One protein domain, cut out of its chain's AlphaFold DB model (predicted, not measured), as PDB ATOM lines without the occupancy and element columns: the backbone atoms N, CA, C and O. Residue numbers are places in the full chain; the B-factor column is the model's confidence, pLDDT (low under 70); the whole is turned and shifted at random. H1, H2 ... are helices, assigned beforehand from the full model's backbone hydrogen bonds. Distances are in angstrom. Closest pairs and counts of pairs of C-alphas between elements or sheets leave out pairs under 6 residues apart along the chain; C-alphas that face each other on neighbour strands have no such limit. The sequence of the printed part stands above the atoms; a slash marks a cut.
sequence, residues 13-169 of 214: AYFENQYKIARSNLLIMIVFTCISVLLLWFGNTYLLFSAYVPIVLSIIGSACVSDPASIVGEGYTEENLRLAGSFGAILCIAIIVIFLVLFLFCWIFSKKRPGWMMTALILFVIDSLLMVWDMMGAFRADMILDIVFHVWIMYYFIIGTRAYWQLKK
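AT A GLANCE: This is residues 13 to 169 of the 214 residues of an uncharacterized protein of Clostridiales bacterium (UniProt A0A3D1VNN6). An elongated bundle: H1, H2 and H4 run along its length, and the hairpin of H5 and H6 slants over one half, while tiny H3 sits at the far end. The printed part has 157 residues, six named helices, H1 to H6, and no named strand: all helix. It is only just compact, close to loose, radius of gyration of the C-alphas 18.1 A, spans 65 by 33 by 24 A.

HOW THE PARTS SIT: H1, residues 13 to 43, touches H2, residues 52 to 66, with residues 33 to 41 alone, closest C-alphas Val 37 and Ser 58, 6.1 A. H3, residues 69 to 72, touches H2 only at the corner, closest C-alphas Cys 64 and Ile 71, 6.4 A. H4, residues 78 to 109, touches H2 at a shallow tilt of 21 degrees, opposite ways, closest C-alphas Gly 61 and Ala 89, 4.1 A. H5, residues 115 to 137, and H6, residues 143 to 169, form a hairpin, closest C-alphas Leu 121 and Phe 157, 5.8 A. Every O i to N i+4 pair is within hydrogen-bond range in H1, H4 and H6, 10 of 11 in H2, 18 of 19 in H5; H3 is too short.

IN THESE COORDINATES: H1 begins at C-alpha 13 (100.645, 106.695, 152.983); H6 ends at C-alpha 169 (99.677, 100.092, 164.979). H4 is 46.2 A long.

THE WHOLE: The printed part has no cut and no long link; residue 114 is under 70 in pLDDT.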
ATOM      1  N   ALA A  13      99.870 105.894 153.932       84.19
ATOM      2  CA  ALA A  13     100.645 106.695 152.983       84.19
ATOM      3  C   ALA A  13     101.257 107.961 153.619       84.19
ATOM      4  O   ALA A  13     102.378 108.352 153.285       84.19
ATOM      5  N   TYR A  14     100.562 108.588 154.576       83.94
ATOM      6  CA  TYR A  14     101.066 109.755 155.306       83.94
ATOM      7  C   TYR A  14     102.251 109.418 156.221       83.94
ATOM      8  O   TYR A  14     103.224 110.179 156.285       83.94
ATOM      9  N   PHE A  15     102.207 108.280 156.912       85.19
ATOM     10  CA  PHE A  15     103.317 107.839 157.759       85.19
ATOM     11  C   PHE A  15     104.499 107.314 156.941       85.19
ATOM     12  O   PHE A  15     105.648 107.624 157.256       85.19
ATOM     13  N   GLU A  16     104.246 106.609 155.840       87.06
ATOM     14  CA  GLU A  16     105.304 106.196 154.916       87.06
ATOM     15  C   GLU A  16     106.033 107.393 154.303       87.06
ATOM     16  O   GLU A  16     107.259 107.371 154.184       87.06
ATOM     17  N   ASN A  17     105.309 108.460 153.953       87.88
ATOM     18  CA  ASN A  17     105.919 109.683 153.441       87.88
ATOM     19  C   ASN A  17     106.802 110.369 154.498       87.88
ATOM     20  O   ASN A  17     107.946 110.713 154.211       87.88
ATOM     21  N   GLN A  18     106.323 110.501 155.740       88.62
ATOM     22  CA  GLN A  18     107.130 111.036 156.847       88.62
ATOM     23  C   GLN A  18     108.403 110.217 157.084       88.62
ATOM     24  O   GLN A  18     109.481 110.786 157.258       88.62
ATOM     25  N   TYR A  19     108.302 108.888 157.039       88.00
ATOM     26  CA  TYR A  19     109.457 108.010 157.182       88.00
ATOM     27  C   TYR A  19     110.452 108.164 156.022       88.00
ATOM     28  O   TYR A  19     111.663 108.222 156.242       88.00
ATOM     29  N   LYS A  20     109.959 108.289 154.783       89.56
ATOM     30  CA  LYS A  20     110.789 108.560 153.596       89.56
ATOM     31  C   LYS A  20     111.524 109.897 153.715       89.56
ATOM     32  O   LYS A  20     112.726 109.932 153.462       89.56
ATOM     33  N   ILE A  21     110.845 110.956 154.159       90.50
ATOM     34  CA  ILE A  21     111.448 112.278 154.390       90.50
ATOM     35  C   ILE A  21     112.545 112.192 155.457       90.50
ATOM     36  O   ILE A  21     113.659 112.647 155.217       90.50
ATOM     37  N   ALA A  22     112.284 111.539 156.594       91.38
ATOM     38  CA  ALA A  22     113.284 111.361 157.649       91.38
ATOM     39  C   ALA A  22     114.541 110.628 157.148       91.38
ATOM     40  O   ALA A  22     115.664 111.056 157.411       91.38
ATOM     41  N   ARG A  23     114.366 109.562 156.354       92.69
ATOM     42  CA  ARG A  23     115.480 108.835 155.719       92.69
ATOM     43  C   ARG A  23     116.243 109.687 154.710       92.69
ATOM     44  O   ARG A  23     117.454 109.525 154.590       92.69
ATOM     45  N   SER A  24     115.551 110.556 153.979       91.94
ATOM     46  CA  SER A  24     116.190 111.495 153.057       91.94
ATOM     47  C   SER A  24     117.034 112.515 153.814       91.94
ATOM     48  O   SER A  24     118.185 112.723 153.452       91.94
ATOM     49  N   ASN A  25     116.515 113.085 154.902       92.94
ATOM     50  CA  ASN A  25     117.259 114.043 155.723       92.94
ATOM     51  C   ASN A  25     118.490 113.418 156.383       92.94
ATOM     52  O   ASN A  25     119.542 114.045 156.403       92.94
ATOM     53  N   LEU A  26     118.393 112.161 156.834       91.81
ATOM     54  CA  LEU A  26     119.558 111.415 157.314       91.81
ATOM     55  C   LEU A  26     120.644 111.311 156.232       91.81
ATOM     56  O   LEU A  26     121.811 111.555 156.512       91.81
ATOM     57  N   LEU A  27     120.267 110.981 154.991       93.88
ATOM     58  CA  LEU A  27     121.227 110.875 153.889       93.88
ATOM     59  C   LEU A  27     121.858 112.224 153.540       93.88
ATOM     60  O   LEU A  27     123.067 112.292 153.346       93.88
ATOM     61  N   ILE A  28     121.048 113.284 153.462       92.81
ATOM     62  CA  ILE A  28     121.534 114.636 153.170       92.81
ATOM     63  C   ILE A  28     122.553 115.049 154.234       92.81
ATOM     64  O   ILE A  28     123.641 115.483 153.872       92.81
ATOM     65  N   MET A  29     122.264 114.831 155.521       93.62
ATOM     66  CA  MET A  29     123.198 115.148 156.606       93.62
ATOM     67  C   MET A  29     124.533 114.409 156.445       93.62
ATOM     68  O   MET A  29     125.590 115.031 156.526       93.62
ATOM     69  N   ILE A  30     124.508 113.107 156.136       93.88
ATOM     70  CA  ILE A  30     125.733 112.322 155.897       93.88
ATOM     71  C   ILE A  30     126.541 112.921 154.739       93.88
ATOM     72  O   ILE A  30     127.741 113.142 154.874       93.88
ATOM     73  N   VAL A  31     125.889 113.218 153.611       94.44
ATOM     74  CA  VAL A  31     126.549 113.772 152.418       94.44
ATOM     75  C   VAL A  31     127.170 115.137 152.710       94.44
ATOM     76  O   VAL A  31     128.332 115.364 152.378       94.44
ATOM     77  N   PHE A  32     126.429 116.033 153.359       94.00
ATOM     78  CA  PHE A  32     126.930 117.354 153.730       94.00
ATOM     79  C   PHE A  32     128.074 117.269 154.739       94.00
ATOM     80  O   PHE A  32     129.027 118.041 154.635       94.00
ATOM     81  N   THR A  33     128.037 116.302 155.655       94.69
ATOM     82  CA  THR A  33     129.151 116.034 156.571       94.69
ATOM     83  C   THR A  33     130.394 115.594 155.801       94.69
ATOM     84  O   THR A  33     131.458 116.168 156.004       94.69
ATOM     85  N   CYS A  34     130.272 114.658 154.851       94.31
ATOM     86  CA  CYS A  34     131.398 114.245 154.005       94.31
ATOM     87  C   CYS A  34     132.007 115.423 153.234       94.31
ATOM     88  O   CYS A  34     133.224 115.583 153.211       94.31
ATOM     89  N   ILE A  35     131.169 116.260 152.614       94.56
ATOM     90  CA  ILE A  35     131.632 117.441 151.872       94.56
ATOM     91  C   ILE A  35     132.334 118.418 152.814       94.56
ATOM     92  O   ILE A  35     133.400 118.923 152.484       94.56
ATOM     93  N   SER A  36     131.772 118.653 153.996       93.81
ATOM     94  CA  SER A  36     132.330 119.582 154.979       93.81
ATOM     95  C   SER A  36     133.689 119.134 155.506       93.81
ATOM     96  O   SER A  36     134.583 119.962 155.630       93.81
ATOM     97  N   VAL A  37     133.879 117.830 155.736       93.62
ATOM     98  CA  VAL A  37     135.193 117.260 156.075       93.62
ATOM     99  C   VAL A  37     136.200 117.579 154.967       93.62
ATOM    100  O   VAL A  37     137.281 118.078 155.251       93.62
ATOM    101  N   LEU A  38     135.848 117.374 153.694       92.06
ATOM    102  CA  LEU A  38     136.748 117.701 152.581       92.06
ATOM    103  C   LEU A  38     137.046 119.207 152.502       92.06
ATOM    104  O   LEU A  38     138.201 119.597 152.348       92.06
ATOM    105  N   LEU A  39     136.029 120.060 152.637       92.88
ATOM    106  CA  LEU A  39     136.206 121.514 152.597       92.88
ATOM    107  C   LEU A  39     137.102 122.023 153.730       92.88
ATOM    108  O   LEU A  39     137.916 122.913 153.494       92.88
ATOM    109  N   LEU A  40     137.023 121.435 154.923       91.69
ATOM    110  CA  LEU A  40     137.894 121.797 156.041       91.69
ATOM    111  C   LEU A  40     139.359 121.490 155.735       91.69
ATOM    112  O   LEU A  40     140.224 122.333 155.958       91.69
ATOM    113  N   TRP A  41     139.627 120.324 155.154       87.62
ATOM    114  CA  TRP A  41     140.987 119.880 154.855       87.62
ATOM    115  C   TRP A  41     141.639 120.620 153.681       87.62
ATOM    116  O   TRP A  41     142.863 120.715 153.637       87.62
ATOM    117  N   PHE A  42     140.851 121.157 152.743       87.56
ATOM    118  CA  PHE A  42     141.377 121.826 151.542       87.56
ATOM    119  C   PHE A  42     141.127 123.338 151.476       87.56
ATOM    120  O   PHE A  42     141.764 124.019 150.677       87.56
ATOM    121  N   GLY A  43     140.198 123.875 152.265       79.06
ATOM    122  CA  GLY A  43     139.697 125.240 152.095       79.06
ATOM    123  C   GLY A  43     139.217 125.923 153.373       79.06
ATOM    124  O   GLY A  43     138.571 126.963 153.269       79.06
ATOM    125  N   ASN A  44     139.504 125.356 154.553       82.00
ATOM    126  CA  ASN A  44     139.233 125.932 155.878       82.00
ATOM    127  C   ASN A  44     137.795 126.462 156.074       82.00
ATOM    128  O   ASN A  44     137.557 127.452 156.764       82.00
ATOM    129  N   THR A  45     136.828 125.828 155.417       86.06
ATOM    130  CA  THR A  45     135.404 126.180 155.458       86.06
ATOM    131  C   THR A  45     134.578 124.907 155.600       86.06
ATOM    132  O   THR A  45     135.048 123.819 155.276       86.06
ATOM    133  N   TYR A  46     133.350 125.015 156.103       88.31
ATOM    134  CA  TYR A  46     132.444 123.876 156.257       88.31
ATOM    135  C   TYR A  46     130.987 124.293 156.014       88.31
ATOM    136  O   TYR A  46     130.671 125.483 155.979       88.31
ATOM    137  N   LEU A  47     130.102 123.320 155.783       86.19
ATOM    138  CA  LEU A  47     128.672 123.564 155.583       86.19
ATOM    139  C   LEU A  47     127.927 123.407 156.909       86.19
ATOM    140  O   LEU A  47     128.177 122.464 157.643       86.19
ATOM    141  N   LEU A  48     126.924 124.250 157.154       81.12
ATOM    142  CA  LEU A  48     126.131 124.263 158.397       81.12
ATOM    143  C   LEU A  48     125.255 123.003 158.615       81.12
ATOM    144  O   LEU A  48     124.622 122.834 159.653       81.12
ATOM    145  N   PHE A  49     125.155 122.124 157.609       76.19
ATOM    146  CA  PHE A  49     124.292 120.933 157.612       76.19
ATOM    147  C   PHE A  49     125.093 119.643 157.849       76.19
ATOM    148  O   PHE A  49     124.896 118.631 157.176       76.19
ATOM    149  N   SER A  50     126.047 119.686 158.771       86.75
ATOM    150  CA  SER A  50     126.943 118.572 159.089       86.75
ATOM    151  C   SER A  50     126.797 118.117 160.536       86.75
ATOM    152  O   SER A  50     126.437 118.913 161.398       86.75
ATOM    153  N   ALA A  51     127.129 116.856 160.806       91.56
ATOM    154  CA  ALA A  51     127.277 116.361 162.171       91.56
ATOM    155  C   ALA A  51     128.452 117.053 162.875       91.56
ATOM    156  O   ALA A  51     129.514 117.244 162.279       91.56
ATOM    157  N   TYR A  52     128.272 117.387 164.146       92.69
ATOM    158  CA  TYR A  52     129.212 118.178 164.929       92.69
ATOM    159  C   TYR A  52     130.538 117.446 165.194       92.69
ATOM    160  O   TYR A  52     131.613 117.985 164.927       92.69
ATOM    161  N   VAL A  53     130.487 116.194 165.661       94.12
ATOM    162  CA  VAL A  53     131.680 115.405 166.014       94.12
ATOM    163  C   VAL A  53     132.640 115.259 164.826       94.12
ATOM    164  O   VAL A  53     133.830 115.536 165.000       94.12
ATOM    165  N   PRO A  54     132.185 114.886 163.612       94.75
ATOM    166  CA  PRO A  54     133.061 114.843 162.445       94.75
ATOM    167  C   PRO A  54     133.749 116.170 162.106       94.75
ATOM    168  O   PRO A  54     134.897 116.160 161.659       94.75
ATOM    169  N   ILE A  55     133.076 117.303 162.321       93.25
ATOM    170  CA  ILE A  55     133.638 118.635 162.064       93.25
ATOM    171  C   ILE A  55     134.729 118.966 163.072       93.25
ATOM    172  O   ILE A  55     135.840 119.309 162.673       93.25
ATOM    173  N   VAL A  56     134.463 118.788 164.365       92.62
ATOM    174  CA  VAL A  56     135.459 119.039 165.416       92.62
ATOM    175  C   VAL A  56     136.682 118.152 165.238       92.62
ATOM    176  O   VAL A  56     137.809 118.640 165.275       92.62
ATOM    177  N   LEU A  57     136.483 116.861 164.970       95.06
ATOM    178  CA  LEU A  57     137.589 115.943 164.701       95.06
ATOM    179  C   LEU A  57     138.365 116.317 163.436       95.06
ATOM    180  O   LEU A  57     139.560 116.053 163.367       95.06
ATOM    181  N   SER A  58     137.721 116.938 162.445       94.25
ATOM    182  CA  SER A  58     138.417 117.430 161.251       94.25
ATOM    183  C   SER A  58     139.285 118.642 161.569       94.25
ATOM    184  O   SER A  58     140.411 118.713 161.087       94.25
ATOM    185  N   ILE A  59     138.795 119.555 162.410       92.00
ATOM    186  CA  ILE A  59     139.563 120.712 162.883       92.00
ATOM    187  C   ILE A  59     140.775 120.239 163.695       92.00
ATOM    188  O   ILE A  59     141.900 120.627 163.394       92.00
ATOM    189  N   ILE A  60     140.565 119.339 164.663       92.44
ATOM    190  CA  ILE A  60     141.647 118.762 165.476       92.44
ATOM    191  C   ILE A  60     142.627 117.982 164.594       92.44
ATOM    192  O   ILE A  60     143.834 118.159 164.703       92.44
ATOM    193  N   GLY A  61     142.126 117.145 163.682       93.56
ATOM    194  CA  GLY A  61     142.958 116.360 162.774       93.56
ATOM    195  C   GLY A  61     143.811 117.226 161.847       93.56
ATOM    196  O   GLY A  61     144.969 116.895 161.611       93.56
ATOM    197  N   SER A  62     143.272 118.352 161.371       92.12
ATOM    198  CA  SER A  62     144.030 119.342 160.604       92.12
ATOM    199  C   SER A  62     145.101 120.017 161.465       92.12
ATOM    200  O   SER A  62     146.255 120.070 161.042       92.12
ATOM    201  N   ALA A  63     144.759 120.437 162.689       90.94
ATOM    202  CA  ALA A  63     145.700 121.036 163.640       90.94
ATOM    203  C   ALA A  63     146.862 120.091 163.991       90.94
ATOM    204  O   ALA A  63     148.010 120.519 164.036       90.94
ATOM    205  N   CYS A  64     146.596 118.787 164.125       91.81
ATOM    206  CA  CYS A  64     147.631 117.767 164.314       91.81
ATOM    207  C   CYS A  64     148.660 117.720 163.169       91.81
ATOM    208  O   CYS A  64     149.766 117.237 163.381       91.81
ATOM    209  N   VAL A  65     148.328 118.180 161.960       90.75
ATOM    210  CA  VAL A  65     149.263 118.211 160.821       90.75
ATOM    211  C   VAL A  65     149.906 119.585 160.654       90.75
ATOM    212  O   VAL A  65     151.093 119.662 160.344       90.75
ATOM    213  N   SER A  66     149.131 120.657 160.817       89.94
ATOM    214  CA  SER A  66     149.582 122.027 160.557       89.94
ATOM    215  C   SER A  66     150.389 122.626 161.706       89.94
ATOM    216  O   SER A  66     151.362 123.329 161.445       89.94
ATOM    217  N   ASP A  67     150.020 122.326 162.950       89.75
ATOM    218  CA  ASP A  67     150.710 122.776 164.158       89.75
ATOM    219  C   ASP A  67     150.686 121.675 165.239       89.75
ATOM    220  O   ASP A  67     149.981 121.777 166.250       89.75
ATOM    221  N   PRO A  68     151.443 120.580 165.044       88.25
ATOM    222  CA  PRO A  68     151.473 119.472 165.993       88.25
ATOM    223  C   PRO A  68     152.003 119.855 167.386       88.25
ATOM    224  O   PRO A  68     151.682 119.164 168.355       88.25
ATOM    225  N   ALA A  69     152.774 120.946 167.519       87.62
ATOM    226  CA  ALA A  69     153.286 121.425 168.808       87.62
ATOM    227  C   ALA A  69     152.148 121.838 169.746       87.62
ATOM    228  O   ALA A  69     152.182 121.511 170.933       87.62
ATOM    229  N   SER A  70     151.104 122.464 169.195       86.75
ATOM    230  CA  SER A  70     149.910 122.863 169.947       86.75
ATOM    231  C   SER A  70     149.161 121.686 170.589       86.75
ATOM    232  O   SER A  70     148.449 121.874 171.576       86.75
ATOM    233  N   ILE A  71     149.331 120.472 170.053       83.62
ATOM    234  CA  ILE A  71     148.600 119.272 170.478       83.62
ATOM    235  C   ILE A  71     149.462 118.349 171.344       83.62
ATOM    236  O   ILE A  71     148.983 117.804 172.337       83.62
ATOM    237  N   VAL A  72     150.721 118.137 170.956       82.25
ATOM    238  CA  VAL A  72     151.625 117.155 171.585       82.25
ATOM    239  C   VAL A  72     152.500 117.793 172.673       82.25
ATOM    240  O   VAL A  72     152.985 117.091 173.560       82.25
ATOM    241  N   GLY A  73     152.648 119.119 172.656       81.56
ATOM    242  CA  GLY A  73     153.488 119.876 173.579       81.56
ATOM    243  C   GLY A  73     154.888 120.160 173.030       81.56
ATOM    244  O   GLY A  73     155.389 119.489 172.127       81.56
ATOM    245  N   GLU A  74     155.521 121.191 173.587       79.44
ATOM    246  CA  GLU A  74     156.867 121.622 173.203       79.44
ATOM    247  C   GLU A  74     157.951 120.702 173.798       79.44
ATOM    248  O   GLU A  74     157.780 120.130 174.875       79.44
ATOM    249  N   GLY A  75     159.094 120.567 173.113       79.81
ATOM    250  CA  GLY A  75     160.260 119.811 173.606       79.81
ATOM    251  C   GLY A  75     160.575 118.504 172.866       79.81
ATOM    252  O   GLY A  75     161.546 117.829 173.208       79.81
ATOM    253  N   TYR A  76     159.805 118.160 171.833       83.88
ATOM    254  CA  TYR A  76     160.113 117.061 170.914       83.88
ATOM    255  C   TYR A  76     160.955 117.542 169.726       83.88
ATOM    256  O   TYR A  76     160.935 118.714 169.362       83.88
ATOM    257  N   THR A  77     161.689 116.624 169.093       89.56
ATOM    258  CA  THR A  77     162.327 116.905 167.800       89.56
ATOM    259  C   THR A  77     161.264 117.096 166.717       89.56
ATOM    260  O   THR A  77     160.207 116.466 166.770       89.56
ATOM    261  N   GLU A  78     161.565 117.901 165.697       87.69
ATOM    262  CA  GLU A  78     160.684 118.127 164.537       87.69
ATOM    263  C   GLU A  78     160.188 116.816 163.903       87.69
ATOM    264  O   GLU A  78     159.025 116.685 163.528       87.69
ATOM    265  N   GLU A  79     161.056 115.807 163.817       89.88
ATOM    266  CA  GLU A  79     160.703 114.490 163.281       89.88
ATOM    267  C   GLU A  79     159.660 113.769 164.145       89.88
ATOM    268  O   GLU A  79     158.634 113.319 163.631       89.88
ATOM    269  N   ASN A  80     159.882 113.708 165.462       89.50
ATOM    270  CA  ASN A  80     158.953 113.074 166.398       89.50
ATOM    271  C   ASN A  80     157.613 113.810 166.438       89.50
ATOM    272  O   ASN A  80     156.562 113.178 166.525       89.50
ATOM    273  N   LEU A  81     157.651 115.137 166.331       90.75
ATOM    274  CA  LEU A  81     156.467 115.976 166.341       90.75
ATOM    275  C   LEU A  81     155.614 115.761 165.082       90.75
ATOM    276  O   LEU A  81     154.406 115.550 165.180       90.75
ATOM    277  N   ARG A  82     156.242 115.713 163.900       89.62
ATOM    278  CA  ARG A  82     155.558 115.391 162.637       89.62
ATOM    279  C   ARG A  82     154.984 113.978 162.639       89.62
ATOM    280  O   ARG A  82     153.881 113.767 162.129       89.62
ATOM    281  N   LEU A  83     155.710 113.015 163.207       91.56
ATOM    282  CA  LEU A  83     155.252 111.635 163.312       91.56
ATOM    283  C   LEU A  83     154.030 111.528 164.237       91.56
ATOM    284  O   LEU A  83     153.003 110.985 163.830       91.56
ATOM    285  N   ALA A  84     154.108 112.100 165.441       89.88
ATOM    286  CA  ALA A  84     153.008 112.129 166.404       89.88
ATOM    287  C   ALA A  84     151.774 112.854 165.844       89.88
ATOM    288  O   ALA A  84     150.662 112.328 165.921       89.88
ATOM    289  N   GLY A  85     151.977 114.008 165.205       92.19
ATOM    290  CA  GLY A  85     150.928 114.761 164.522       92.19
ATOM    291  C   GLY A  85     150.229 113.955 163.427       92.19
ATOM    292  O   GLY A  85     149.001 113.871 163.385       92.19
ATOM    293  N   SER A  86     151.004 113.255 162.594       92.12
ATOM    294  CA  SER A  86     150.461 112.375 161.551       92.12
ATOM    295  C   SER A  86     149.624 111.235 162.139       92.12
ATOM    296  O   SER A  86     148.526 110.966 161.652       92.12
ATOM    297  N   PHE A  87     150.086 110.592 163.216       93.19
ATOM    298  CA  PHE A  87     149.306 109.564 163.914       93.19
ATOM    299  C   PHE A  87     148.003 110.120 164.502       93.19
ATOM    300  O   PHE A  87     146.952 109.494 164.344       93.19
ATOM    301  N   GLY A  88     148.047 111.298 165.129       93.00
ATOM    302  CA  GLY A  88     146.861 111.971 165.666       93.00
ATOM    303  C   GLY A  88     145.834 112.302 164.580       93.00
ATOM    304  O   GLY A  88     144.644 112.021 164.738       93.00
ATOM    305  N   ALA A  89     146.293 112.818 163.440       93.56
ATOM    306  CA  ALA A  89     145.447 113.122 162.291       93.56
ATOM    307  C   ALA A  89     144.782 111.863 161.705       93.56
ATOM    308  O   ALA A  89     143.573 111.855 161.460       93.56
ATOM    309  N   ILE A  90     145.543 110.773 161.544       94.81
ATOM    310  CA  ILE A  90     145.025 109.480 161.071       94.81
ATOM    311  C   ILE A  90     143.964 108.933 162.031       94.81
ATOM    312  O   ILE A  90     142.923 108.452 161.581       94.81
ATOM    313  N   LEU A  91     144.190 109.034 163.344       95.50
ATOM    314  CA  LEU A  91     143.221 108.600 164.351       95.50
ATOM    315  C   LEU A  91     141.913 109.398 164.252       95.50
ATOM    316  O   LEU A  91     140.833 108.805 164.269       95.50
ATOM    317  N   CYS A  92     141.997 110.721 164.079       95.50
ATOM    318  CA  CYS A  92     140.823 111.575 163.889       95.50
ATOM    319  C   CYS A  92     140.035 111.176 162.633       95.50
ATOM    320  O   CYS A  92     138.825 110.959 162.714       95.50
ATOM    321  N   ILE A  93     140.716 110.993 161.493       94.56
ATOM    322  CA  ILE A  93     140.087 110.528 160.245       94.56
ATOM    323  C   ILE A  93     139.420 109.164 160.447       94.56
ATOM    324  O   ILE A  93     138.286 108.966 160.011       94.56
ATOM    325  N   ALA A  94     140.083 108.225 161.125       96.56
ATOM    326  CA  ALA A  94     139.526 106.900 161.376       96.56
ATOM    327  C   ALA A  94     138.209 106.983 162.166       96.56
ATOM    328  O   ALA A  94     137.224 106.348 161.785       96.56
ATOM    329  N   ILE A  95     138.154 107.810 163.214       96.00
ATOM    330  CA  ILE A  95     136.938 108.016 164.013       96.00
ATOM    331  C   ILE A  95     135.835 108.679 163.176       96.00
ATOM    332  O   ILE A  95     134.689 108.230 163.229       96.00
ATOM    333  N   ILE A  96     136.168 109.684 162.357       95.81
ATOM    334  CA  ILE A  96     135.220 110.327 161.430       95.81
ATOM    335  C   ILE A  96     134.589 109.286 160.501       95.81
ATOM    336  O   ILE A  96     133.365 109.212 160.380       95.81
ATOM    337  N   VAL A  97     135.418 108.450 159.869       95.31
ATOM    338  CA  VAL A  97     134.957 107.401 158.955       95.31
ATOM    339  C   VAL A  97     134.060 106.408 159.687       95.31
ATOM    340  O   VAL A  97     132.992 106.083 159.176       95.31
ATOM    341  N   ILE A  98     134.430 105.971 160.893       96.00
ATOM    342  CA  ILE A  98     133.592 105.085 161.715       96.00
ATOM    343  C   ILE A  98     132.225 105.725 161.979       96.00
ATOM    344  O   ILE A  98     131.198 105.074 161.790       96.00
ATOM    345  N   PHE A  99     132.186 107.003 162.356       94.31
ATOM    346  CA  PHE A  99     130.944 107.719 162.653       94.31
ATOM    347  C   PHE A  99     130.031 107.829 161.421       94.31
ATOM    348  O   PHE A  99     128.837 107.522 161.484       94.31
ATOM    349  N   LEU A 100     130.604 108.182 160.267       93.88
ATOM    350  CA  LEU A 100     129.884 108.247 158.992       93.88
ATOM    351  C   LEU A 100     129.371 106.875 158.559       93.88
ATOM    352  O   LEU A 100     128.230 106.754 158.110       93.88
ATOM    353  N   VAL A 101     130.180 105.830 158.736       94.44
ATOM    354  CA  VAL A 101     129.783 104.449 158.468       94.44
ATOM    355  C   VAL A 101     128.618 104.054 159.372       94.44
ATOM    356  O   VAL A 101     127.640 103.517 158.867       94.44
ATOM    357  N   LEU A 102     128.631 104.372 160.669       94.31
ATOM    358  CA  LEU A 102     127.508 104.078 161.568       94.31
ATOM    359  C   LEU A 102     126.203 104.744 161.108       94.31
ATOM    360  O   LEU A 102     125.165 104.076 161.046       94.31
ATOM    361  N   PHE A 103     126.243 106.019 160.717       91.94
ATOM    362  CA  PHE A 103     125.069 106.693 160.158       91.94
ATOM    363  C   PHE A 103     124.623 106.083 158.827       91.94
ATOM    364  O   PHE A 103     123.423 105.884 158.613       91.94
ATOM    365  N   LEU A 104     125.566 105.729 157.951       91.94
ATOM    366  CA  LEU A 104     125.273 105.084 156.674       91.94
ATOM    367  C   LEU A 104     124.644 103.701 156.881       91.94
ATOM    368  O   LEU A 104     123.654 103.368 156.230       91.94
ATOM    369  N   PHE A 105     125.150 102.921 157.833       92.69
ATOM    370  CA  PHE A 105     124.564 101.652 158.251       92.69
ATOM    371  C   PHE A 105     123.139 101.865 158.766       92.69
ATOM    372  O   PHE A 105     122.217 101.196 158.292       92.69
ATOM    373  N   CYS A 106     122.913 102.846 159.647       90.62
ATOM    374  CA  CYS A 106     121.563 103.179 160.105       90.62
ATOM    375  C   CYS A 106     120.641 103.533 158.927       90.62
ATOM    376  O   CYS A 106     119.504 103.060 158.857       90.62
ATOM    377  N   TRP A 107     121.137 104.286 157.944       91.75
ATOM    378  CA  TRP A 107     120.382 104.641 156.747       91.75
ATOM    379  C   TRP A 107     120.055 103.434 155.849       91.75
ATOM    380  O   TRP A 107     118.903 103.294 155.415       91.75
ATOM    381  N   ILE A 108     121.013 102.537 155.593       90.06
ATOM    382  CA  ILE A 108     120.814 101.326 154.775       90.06
ATOM    383  C   ILE A 108     119.811 100.393 155.458       90.06
ATOM    384  O   ILE A 108     118.818  99.973 154.849       90.06
ATOM    385  N   PHE A 109     120.035 100.087 156.737       86.50
ATOM    386  CA  PHE A 109     119.229  99.116 157.468       86.50
ATOM    387  C   PHE A 109     117.849  99.642 157.867       86.50
ATOM    388  O   PHE A 109     116.926  98.835 158.010       86.50
ATOM    389  N   SER A 110     117.650 100.965 157.920       85.38
ATOM    390  CA  SER A 110     116.327 101.571 158.138       85.38
ATOM    391  C   SER A 110     115.281 101.153 157.090       85.38
ATOM    392  O   SER A 110     114.087 101.228 157.366       85.38
ATOM    393  N   LYS A 111     115.678 100.655 155.905       80.38
ATOM    394  CA  LYS A 111     114.729 100.082 154.927       80.38
ATOM    395  C   LYS A 111     114.065  98.797 155.425       80.38
ATOM    396  O   LYS A 111     112.877  98.609 155.205       80.38
ATOM    397  N   LYS A 112     114.849  97.902 156.035       77.38
ATOM    398  CA  LYS A 112     114.424  96.538 156.397       77.38
ATOM    399  C   LYS A 112     113.997  96.430 157.853       77.38
ATOM    400  O   LYS A 112     113.094  95.671 158.185       77.38
ATOM    401  N   ARG A 113     114.684  97.156 158.735       77.81
ATOM    402  CA  ARG A 113     114.451  97.143 160.175       77.81
ATOM    403  C   ARG A 113     114.264  98.585 160.652       77.81
ATOM    404  O   ARG A 113     115.230  99.332 160.759       77.81
ATOM    405  N   PRO A 114     113.036  98.993 160.967       69.56
ATOM    406  CA  PRO A 114     112.757 100.382 161.324       69.56
ATOM    407  C   PRO A 114     113.370 100.835 162.660       69.56
ATOM    408  O   PRO A 114     113.524 102.033 162.884       69.56
ATOM    409  N   GLY A 115     113.808  99.903 163.519       80.50
ATOM    410  CA  GLY A 115     114.541 100.223 164.753       80.50
ATOM    411  C   GLY A 115     115.839 101.011 164.527       80.50
ATOM    412  O   GLY A 115     116.215 101.810 165.376       80.50
ATOM    413  N   TRP A 116     116.473 100.883 163.356       87.62
ATOM    414  CA  TRP A 116     117.698 101.627 163.032       87.62
ATOM    415  C   TRP A 116     117.486 103.136 162.907       87.62
ATOM    416  O   TRP A 116     118.421 103.901 163.120       87.62
ATOM    417  N   MET A 117     116.259 103.584 162.613       87.75
ATOM    418  CA  MET A 117     115.946 105.014 162.633       87.75
ATOM    419  C   MET A 117     115.979 105.574 164.063       87.75
ATOM    420  O   MET A 117     116.425 106.699 164.267       87.75
ATOM    421  N   MET A 118     115.569 104.786 165.066       89.50
ATOM    422  CA  MET A 118     115.730 105.181 166.471       89.50
ATOM    423  C   MET A 118     117.204 105.235 166.875       89.50
ATOM    424  O   MET A 118     117.611 106.168 167.558       89.50
ATOM    425  N   THR A 119     118.023 104.289 166.414       91.25
ATOM    426  CA  THR A 119     119.475 104.323 166.650       91.25
ATOM    427  C   THR A 119     120.123 105.573 166.047       91.25
ATOM    428  O   THR A 119     120.907 106.226 166.728       91.25
ATOM    429  N   ALA A 120     119.749 105.954 164.818       92.06
ATOM    430  CA  ALA A 120     120.219 107.194 164.196       92.06
ATOM    431  C   ALA A 120     119.819 108.437 165.005       92.06
ATOM    432  O   ALA A 120     120.640 109.332 165.183       92.06
ATOM    433  N   LEU A 121     118.587 108.471 165.530       93.50
ATOM    434  CA  LEU A 121     118.129 109.551 166.404       93.50
ATOM    435  C   LEU A 121     118.982 109.644 167.674       93.50
ATOM    436  O   LEU A 121     119.421 110.733 168.016       93.50
ATOM    437  N   ILE A 122     119.249 108.522 168.347       94.25
ATOM    438  CA  ILE A 122     120.066 108.505 169.570       94.25
ATOM    439  C   ILE A 122     121.485 109.004 169.280       94.25
ATOM    440  O   ILE A 122     121.983 109.868 169.996       94.25
ATOM    441  N   LEU A 123     122.115 108.500 168.214       93.81
ATOM    442  CA  LEU A 123     123.465 108.915 167.828       93.81
ATOM    443  C   LEU A 123     123.525 110.420 167.523       93.81
ATOM    444  O   LEU A 123     124.443 111.103 167.961       93.81
ATOM    445  N   PHE A 124     122.511 110.941 166.833       94.19
ATOM    446  CA  PHE A 124     122.416 112.358 166.493       94.19
ATOM    447  C   PHE A 124     122.114 113.259 167.701       94.19
ATOM    448  O   PHE A 124     122.606 114.380 167.777       94.19
ATOM    449  N   VAL A 125     121.341 112.774 168.676       94.94
ATOM    450  CA  VAL A 125     121.130 113.487 169.945       94.94
ATOM    451  C   VAL A 125     122.440 113.588 170.721       94.94
ATOM    452  O   VAL A 125     122.749 114.662 171.220       94.94
ATOM    453  N   ILE A 126     123.231 112.514 170.792       95.56
ATOM    454  CA  ILE A 126     124.550 112.545 171.447       95.56
ATOM    455  C   ILE A 126     125.470 113.557 170.752       95.56
ATOM    456  O   ILE A 126     126.078 114.383 171.428       95.56
ATOM    457  N   ASP A 127     125.521 113.542 169.418       94.06
ATOM    458  CA  ASP A 127     126.276 114.514 168.613       94.06
ATOM    459  C   ASP A 127     125.850 115.968 168.910       94.06
ATOM    460  O   ASP A 127     126.685 116.830 169.176       94.06
ATOM    461  N   SER A 128     124.539 116.210 169.005       92.94
ATOM    462  CA  SER A 128     123.977 117.525 169.347       92.94
ATOM    463  C   SER A 128     124.277 117.948 170.791       92.94
ATOM    464  O   SER A 128     124.465 119.132 171.061       92.94
ATOM    465  N   LEU A 129     124.324 117.010 171.741       94.00
ATOM    466  CA  LEU A 129     124.674 117.306 173.134       94.00
ATOM    467  C   LEU A 129     126.143 117.712 173.269       94.00
ATOM    468  O   LEU A 129     126.444 118.615 174.045       94.00
ATOM    469  N   LEU A 130     127.039 117.090 172.500       93.19
ATOM    470  CA  LEU A 130     128.450 117.477 172.454       93.19
ATOM    471  C   LEU A 130     128.628 118.891 171.888       93.19
ATOM    472  O   LEU A 130     129.432 119.653 172.416       93.19
ATOM    473  N   MET A 131     127.830 119.266 170.884       91.19
ATOM    474  CA  MET A 131     127.792 120.638 170.367       91.19
ATOM    475  C   MET A 131     127.339 121.639 171.438       91.19
ATOM    476  O   MET A 131     127.963 122.680 171.627       91.19
ATOM    477  N   VAL A 132     126.258 121.332 172.164       91.06
ATOM    478  CA  VAL A 132     125.756 122.207 173.238       91.06
ATOM    479  C   VAL A 132     126.779 122.331 174.367       91.06
ATOM    480  O   VAL A 132     126.974 123.426 174.888       91.06
ATOM    481  N   TRP A 133     127.446 121.232 174.722       91.75
ATOM    482  CA  TRP A 133     128.516 121.229 175.715       91.75
ATOM    483  C   TRP A 133     129.677 122.146 175.312       91.75
ATOM    484  O   TRP A 133     130.106 122.968 176.118       91.75
ATOM    485  N   ASP A 134     130.152 122.057 174.068       88.69
ATOM    486  CA  ASP A 134     131.218 122.931 173.558       88.69
ATOM    487  C   ASP A 134     130.810 124.409 173.568       88.69
ATOM    488  O   ASP A 134     131.560 125.273 174.027       88.69
ATOM    489  N   MET A 135     129.564 124.699 173.188       87.38
ATOM    490  CA  MET A 135     129.026 126.058 173.220       87.38
ATOM    491  C   MET A 135     129.005 126.661 174.635       87.38
ATOM    492  O   MET A 135     129.164 127.875 174.781       87.38
ATOM    493  N   MET A 136     128.831 125.849 175.684       87.88
ATOM    494  CA  MET A 136     128.914 126.329 177.070       87.88
ATOM    495  C   MET A 136     130.334 126.764 177.459       87.88
ATOM    496  O   MET A 136     130.479 127.615 178.337       87.88
ATOM    497  N   GLY A 137     131.366 126.195 176.830       86.44
ATOM    498  CA  GLY A 137     132.765 126.553 177.063       86.44
ATOM    499  C   GLY A 137     133.219 127.776 176.264       86.44
ATOM    500  O   GLY A 137     133.973 128.599 176.781       86.44
ATOM    501  N   ALA A 138     132.745 127.920 175.025       80.94
ATOM    502  CA  ALA A 138     133.124 129.017 174.140       80.94
ATOM    503  C   ALA A 138     131.991 129.371 173.165       80.94
ATOM    504  O   ALA A 138     131.937 128.876 172.040       80.94
ATOM    505  N   PHE A 139     131.089 130.264 173.580       84.19
ATOM    506  CA  PHE A 139     129.999 130.714 172.716       84.19
ATOM    507  C   PHE A 139     130.525 131.483 171.498       84.19
ATOM    508  O   PHE A 139     131.235 132.483 171.640       84.19
ATOM    509  N   ARG A 140     130.101 131.065 170.301       81.38
ATOM    510  CA  ARG A 140     130.371 131.773 169.047       81.38
ATOM    511  C   ARG A 140     129.086 131.962 168.243       81.38
ATOM    512  O   ARG A 140     128.251 131.064 168.168       81.38
ATOM    513  N   ALA A 141     128.915 133.134 167.631       81.44
ATOM    514  CA  ALA A 141     127.677 133.477 166.922       81.44
ATOM    515  C   ALA A 141     127.419 132.603 165.678       81.44
ATOM    516  O   ALA A 141     126.264 132.372 165.323       81.44
ATOM    517  N   ASP A 142     128.470 132.079 165.044       79.50
ATOM    518  CA  ASP A 142     128.403 131.122 163.930       79.50
ATOM    519  C   ASP A 142     127.697 129.810 164.317       79.50
ATOM    520  O   ASP A 142     126.979 129.241 163.493       79.50
ATOM    521  N   MET A 143     127.769 129.400 165.589       81.56
ATOM    522  CA  MET A 143     127.125 128.177 166.089       81.56
ATOM    523  C   MET A 143     125.593 128.266 166.139       81.56
ATOM    524  O   MET A 143     124.916 127.240 166.197       81.56
ATOM    525  N   ILE A 144     125.009 129.472 166.113       87.38
ATOM    526  CA  ILE A 144     123.547 129.640 166.165       87.38
ATOM    527  C   ILE A 144     122.897 128.957 164.960       87.38
ATOM    528  O   ILE A 144     121.895 128.254 165.110       87.38
ATOM    529  N   LEU A 145     123.464 129.147 163.765       88.31
ATOM    530  CA  LEU A 145     122.942 128.521 162.554       88.31
ATOM    531  C   LEU A 145     123.122 127.002 162.594       88.31
ATOM    532  O   LEU A 145     122.173 126.287 162.269       88.31
ATOM    533  N   ASP A 146     124.274 126.515 163.064       88.00
ATOM    534  CA  ASP A 146     124.521 125.080 163.253       88.00
ATOM    535  C   ASP A 146     123.451 124.451 164.165       88.00
ATOM    536  O   ASP A 146     122.861 123.421 163.825       88.00
ATOM    537  N   ILE A 147     123.095 125.114 165.271       90.00
ATOM    538  CA  ILE A 147     122.052 124.653 166.203       90.00
ATOM    539  C   ILE A 147     120.679 124.602 165.545       90.00
ATOM    540  O   ILE A 147     119.946 123.625 165.724       90.00
ATOM    541  N   VAL A 148     120.310 125.629 164.778       92.00
ATOM    542  CA  VAL A 148     119.020 125.659 164.072       92.00
ATOM    543  C   VAL A 148     118.902 124.458 163.130       92.00
ATOM    544  O   VAL A 148     117.865 123.788 163.121       92.00
ATOM    545  N   PHE A 149     119.963 124.130 162.389       90.56
ATOM    546  CA  PHE A 149     119.970 122.960 161.511       90.56
ATOM    547  C   PHE A 149     119.953 121.636 162.280       90.56
ATOM    548  O   PHE A 149     119.225 120.724 161.878       90.56
ATOM    549  N   HIS A 150     120.648 121.535 163.414       91.56
ATOM    550  CA  HIS A 150     120.583 120.347 164.269       91.56
ATOM    551  C   HIS A 150     119.167 120.116 164.808       91.56
ATOM    552  O   HIS A 150     118.627 119.014 164.687       91.56
ATOM    553  N   VAL A 151     118.506 121.158 165.316       93.19
ATOM    554  CA  VAL A 151     117.111 121.072 165.779       93.19
ATOM    555  C   VAL A 151     116.181 120.664 164.635       93.19
ATOM    556  O   VAL A 151     115.290 119.833 164.830       93.19
ATOM    557  N   TRP A 152     116.408 121.182 163.427       92.88
ATOM    558  CA  TRP A 152     115.614 120.826 162.253       92.88
ATOM    559  C   TRP A 152     115.782 119.350 161.850       92.88
ATOM    560  O   TRP A 152     114.790 118.634 161.671       92.88
ATOM    561  N   ILE A 153     117.014 118.846 161.752       91.75
ATOM    562  CA  ILE A 153     117.272 117.430 161.440       91.75
ATOM    563  C   ILE A 153     116.676 116.529 162.529       91.75
ATOM    564  O   ILE A 153     115.967 115.564 162.221       91.75
ATOM    565  N   MET A 154     116.881 116.886 163.800       93.75
ATOM    566  CA  MET A 154     116.342 116.159 164.946       93.75
ATOM    567  C   MET A 154     114.813 116.082 164.898       93.75
ATOM    568  O   MET A 154     114.240 115.009 165.103       93.75
ATOM    569  N   TYR A 155     114.136 117.179 164.551       94.00
ATOM    570  CA  TYR A 155     112.686 117.203 164.362       94.00
ATOM    571  C   TYR A 155     112.218 116.159 163.336       94.00
ATOM    572  O   TYR A 155     111.261 115.419 163.588       94.00
ATOM    573  N   TYR A 156     112.914 116.019 162.204       92.56
ATOM    574  CA  TYR A 156     112.565 114.998 161.214       92.56
ATOM    575  C   TYR A 156     112.846 113.574 161.681       92.56
ATOM    576  O   TYR A 156     112.091 112.668 161.324       92.56
ATOM    577  N   PHE A 157     113.878 113.352 162.491       90.69
ATOM    578  CA  PHE A 157     114.129 112.038 163.083       90.69
ATOM    579  C   PHE A 157     113.032 111.659 164.082       90.69
ATOM    580  O   PHE A 157     112.520 110.537 164.038       90.69
ATOM    581  N   ILE A 158     112.572 112.598 164.910       92.62
ATOM    582  CA  ILE A 158     111.427 112.391 165.811       92.62
ATOM    583  C   ILE A 158     110.160 112.059 165.007       92.62
ATOM    584  O   ILE A 158     109.429 111.123 165.334       92.62
ATOM    585  N   ILE A 159     109.911 112.765 163.903       90.88
ATOM    586  CA  ILE A 159     108.784 112.460 163.016       90.88
ATOM    587  C   ILE A 159     108.913 111.078 162.374       90.88
ATOM    588  O   ILE A 159     107.938 110.324 162.363       90.88
ATOM    589  N   GLY A 160     110.090 110.725 161.857       87.62
ATOM    590  CA  GLY A 160     110.332 109.428 161.228       87.62
ATOM    591  C   GLY A 160     110.127 108.272 162.202       87.62
ATOM    592  O   GLY A 160     109.466 107.285 161.877       87.62
ATOM    593  N   THR A 161     110.628 108.414 163.427       88.50
ATOM    594  CA  THR A 161     110.467 107.411 164.484       88.50
ATOM    595  C   THR A 161     109.015 107.299 164.952       88.50
ATOM    596  O   THR A 161     108.507 106.186 165.095       88.50
ATOM    597  N   ARG A 162     108.288 108.414 165.100       88.75
ATOM    598  CA  ARG A 162     106.849 108.403 165.412       88.75
ATOM    599  C   ARG A 162     106.022 107.754 164.303       88.75
ATOM    600  O   ARG A 162     105.163 106.924 164.594       88.75
ATOM    601  N   ALA A 163     106.290 108.112 163.048       85.19
ATOM    602  CA  ALA A 163     105.610 107.552 161.886       85.19
ATOM    603  C   ALA A 163     105.786 106.029 161.821       85.19
ATOM    604  O   ALA A 163     104.828 105.311 161.545       85.19
ATOM    605  N   TYR A 164     106.970 105.523 162.177       82.44
ATOM    606  CA  TYR A 164     107.195 104.088 162.327       82.44
ATOM    607  C   TYR A 164     106.273 103.449 163.382       82.44
ATOM    608  O   TYR A 164     105.593 102.463 163.094       82.44
ATOM    609  N   TRP A 165     106.217 104.007 164.593       83.44
ATOM    610  CA  TRP A 165     105.355 103.466 165.649       83.44
ATOM    611  C   TRP A 165     103.875 103.490 165.266       83.44
ATOM    612  O   TRP A 165     103.128 102.599 165.664       83.44
ATOM    613  N   GLN A 166     103.451 104.483 164.486       84.06
ATOM    614  CA  GLN A 166     102.086 104.581 163.978       84.06
ATOM    615  C   GLN A 166     101.811 103.554 162.872       84.06
ATOM    616  O   GLN A 166     100.773 102.901 162.923       84.06
ATOM    617  N   LEU A 167     102.759 103.309 161.958       82.69
ATOM    618  CA  LEU A 167     102.664 102.232 160.960       82.69
ATOM    619  C   LEU A 167     102.532 100.849 161.599       82.69
ATOM    620  O   LEU A 167     101.754 100.035 161.122       82.69
ATOM    621  N   LYS A 168     103.236 100.596 162.708       81.00
ATOM    622  CA  LYS A 168     103.146  99.321 163.437       81.00
ATOM    623  C   LYS A 168     101.776  99.089 164.095       81.00
ATOM    624  O   LYS A 168     101.437  97.948 164.390       81.00
ATOM    625  N   LYS A 169     101.018 100.157 164.368       81.94
ATOM    626  CA  LYS A 169      99.677 100.092 164.979       81.94
ATOM    627  C   LYS A 169      98.555  99.922 163.954       81.94
ATOM    628  O   LYS A 169      97.444  99.578 164.342       81.94
TER     629      LYS A 169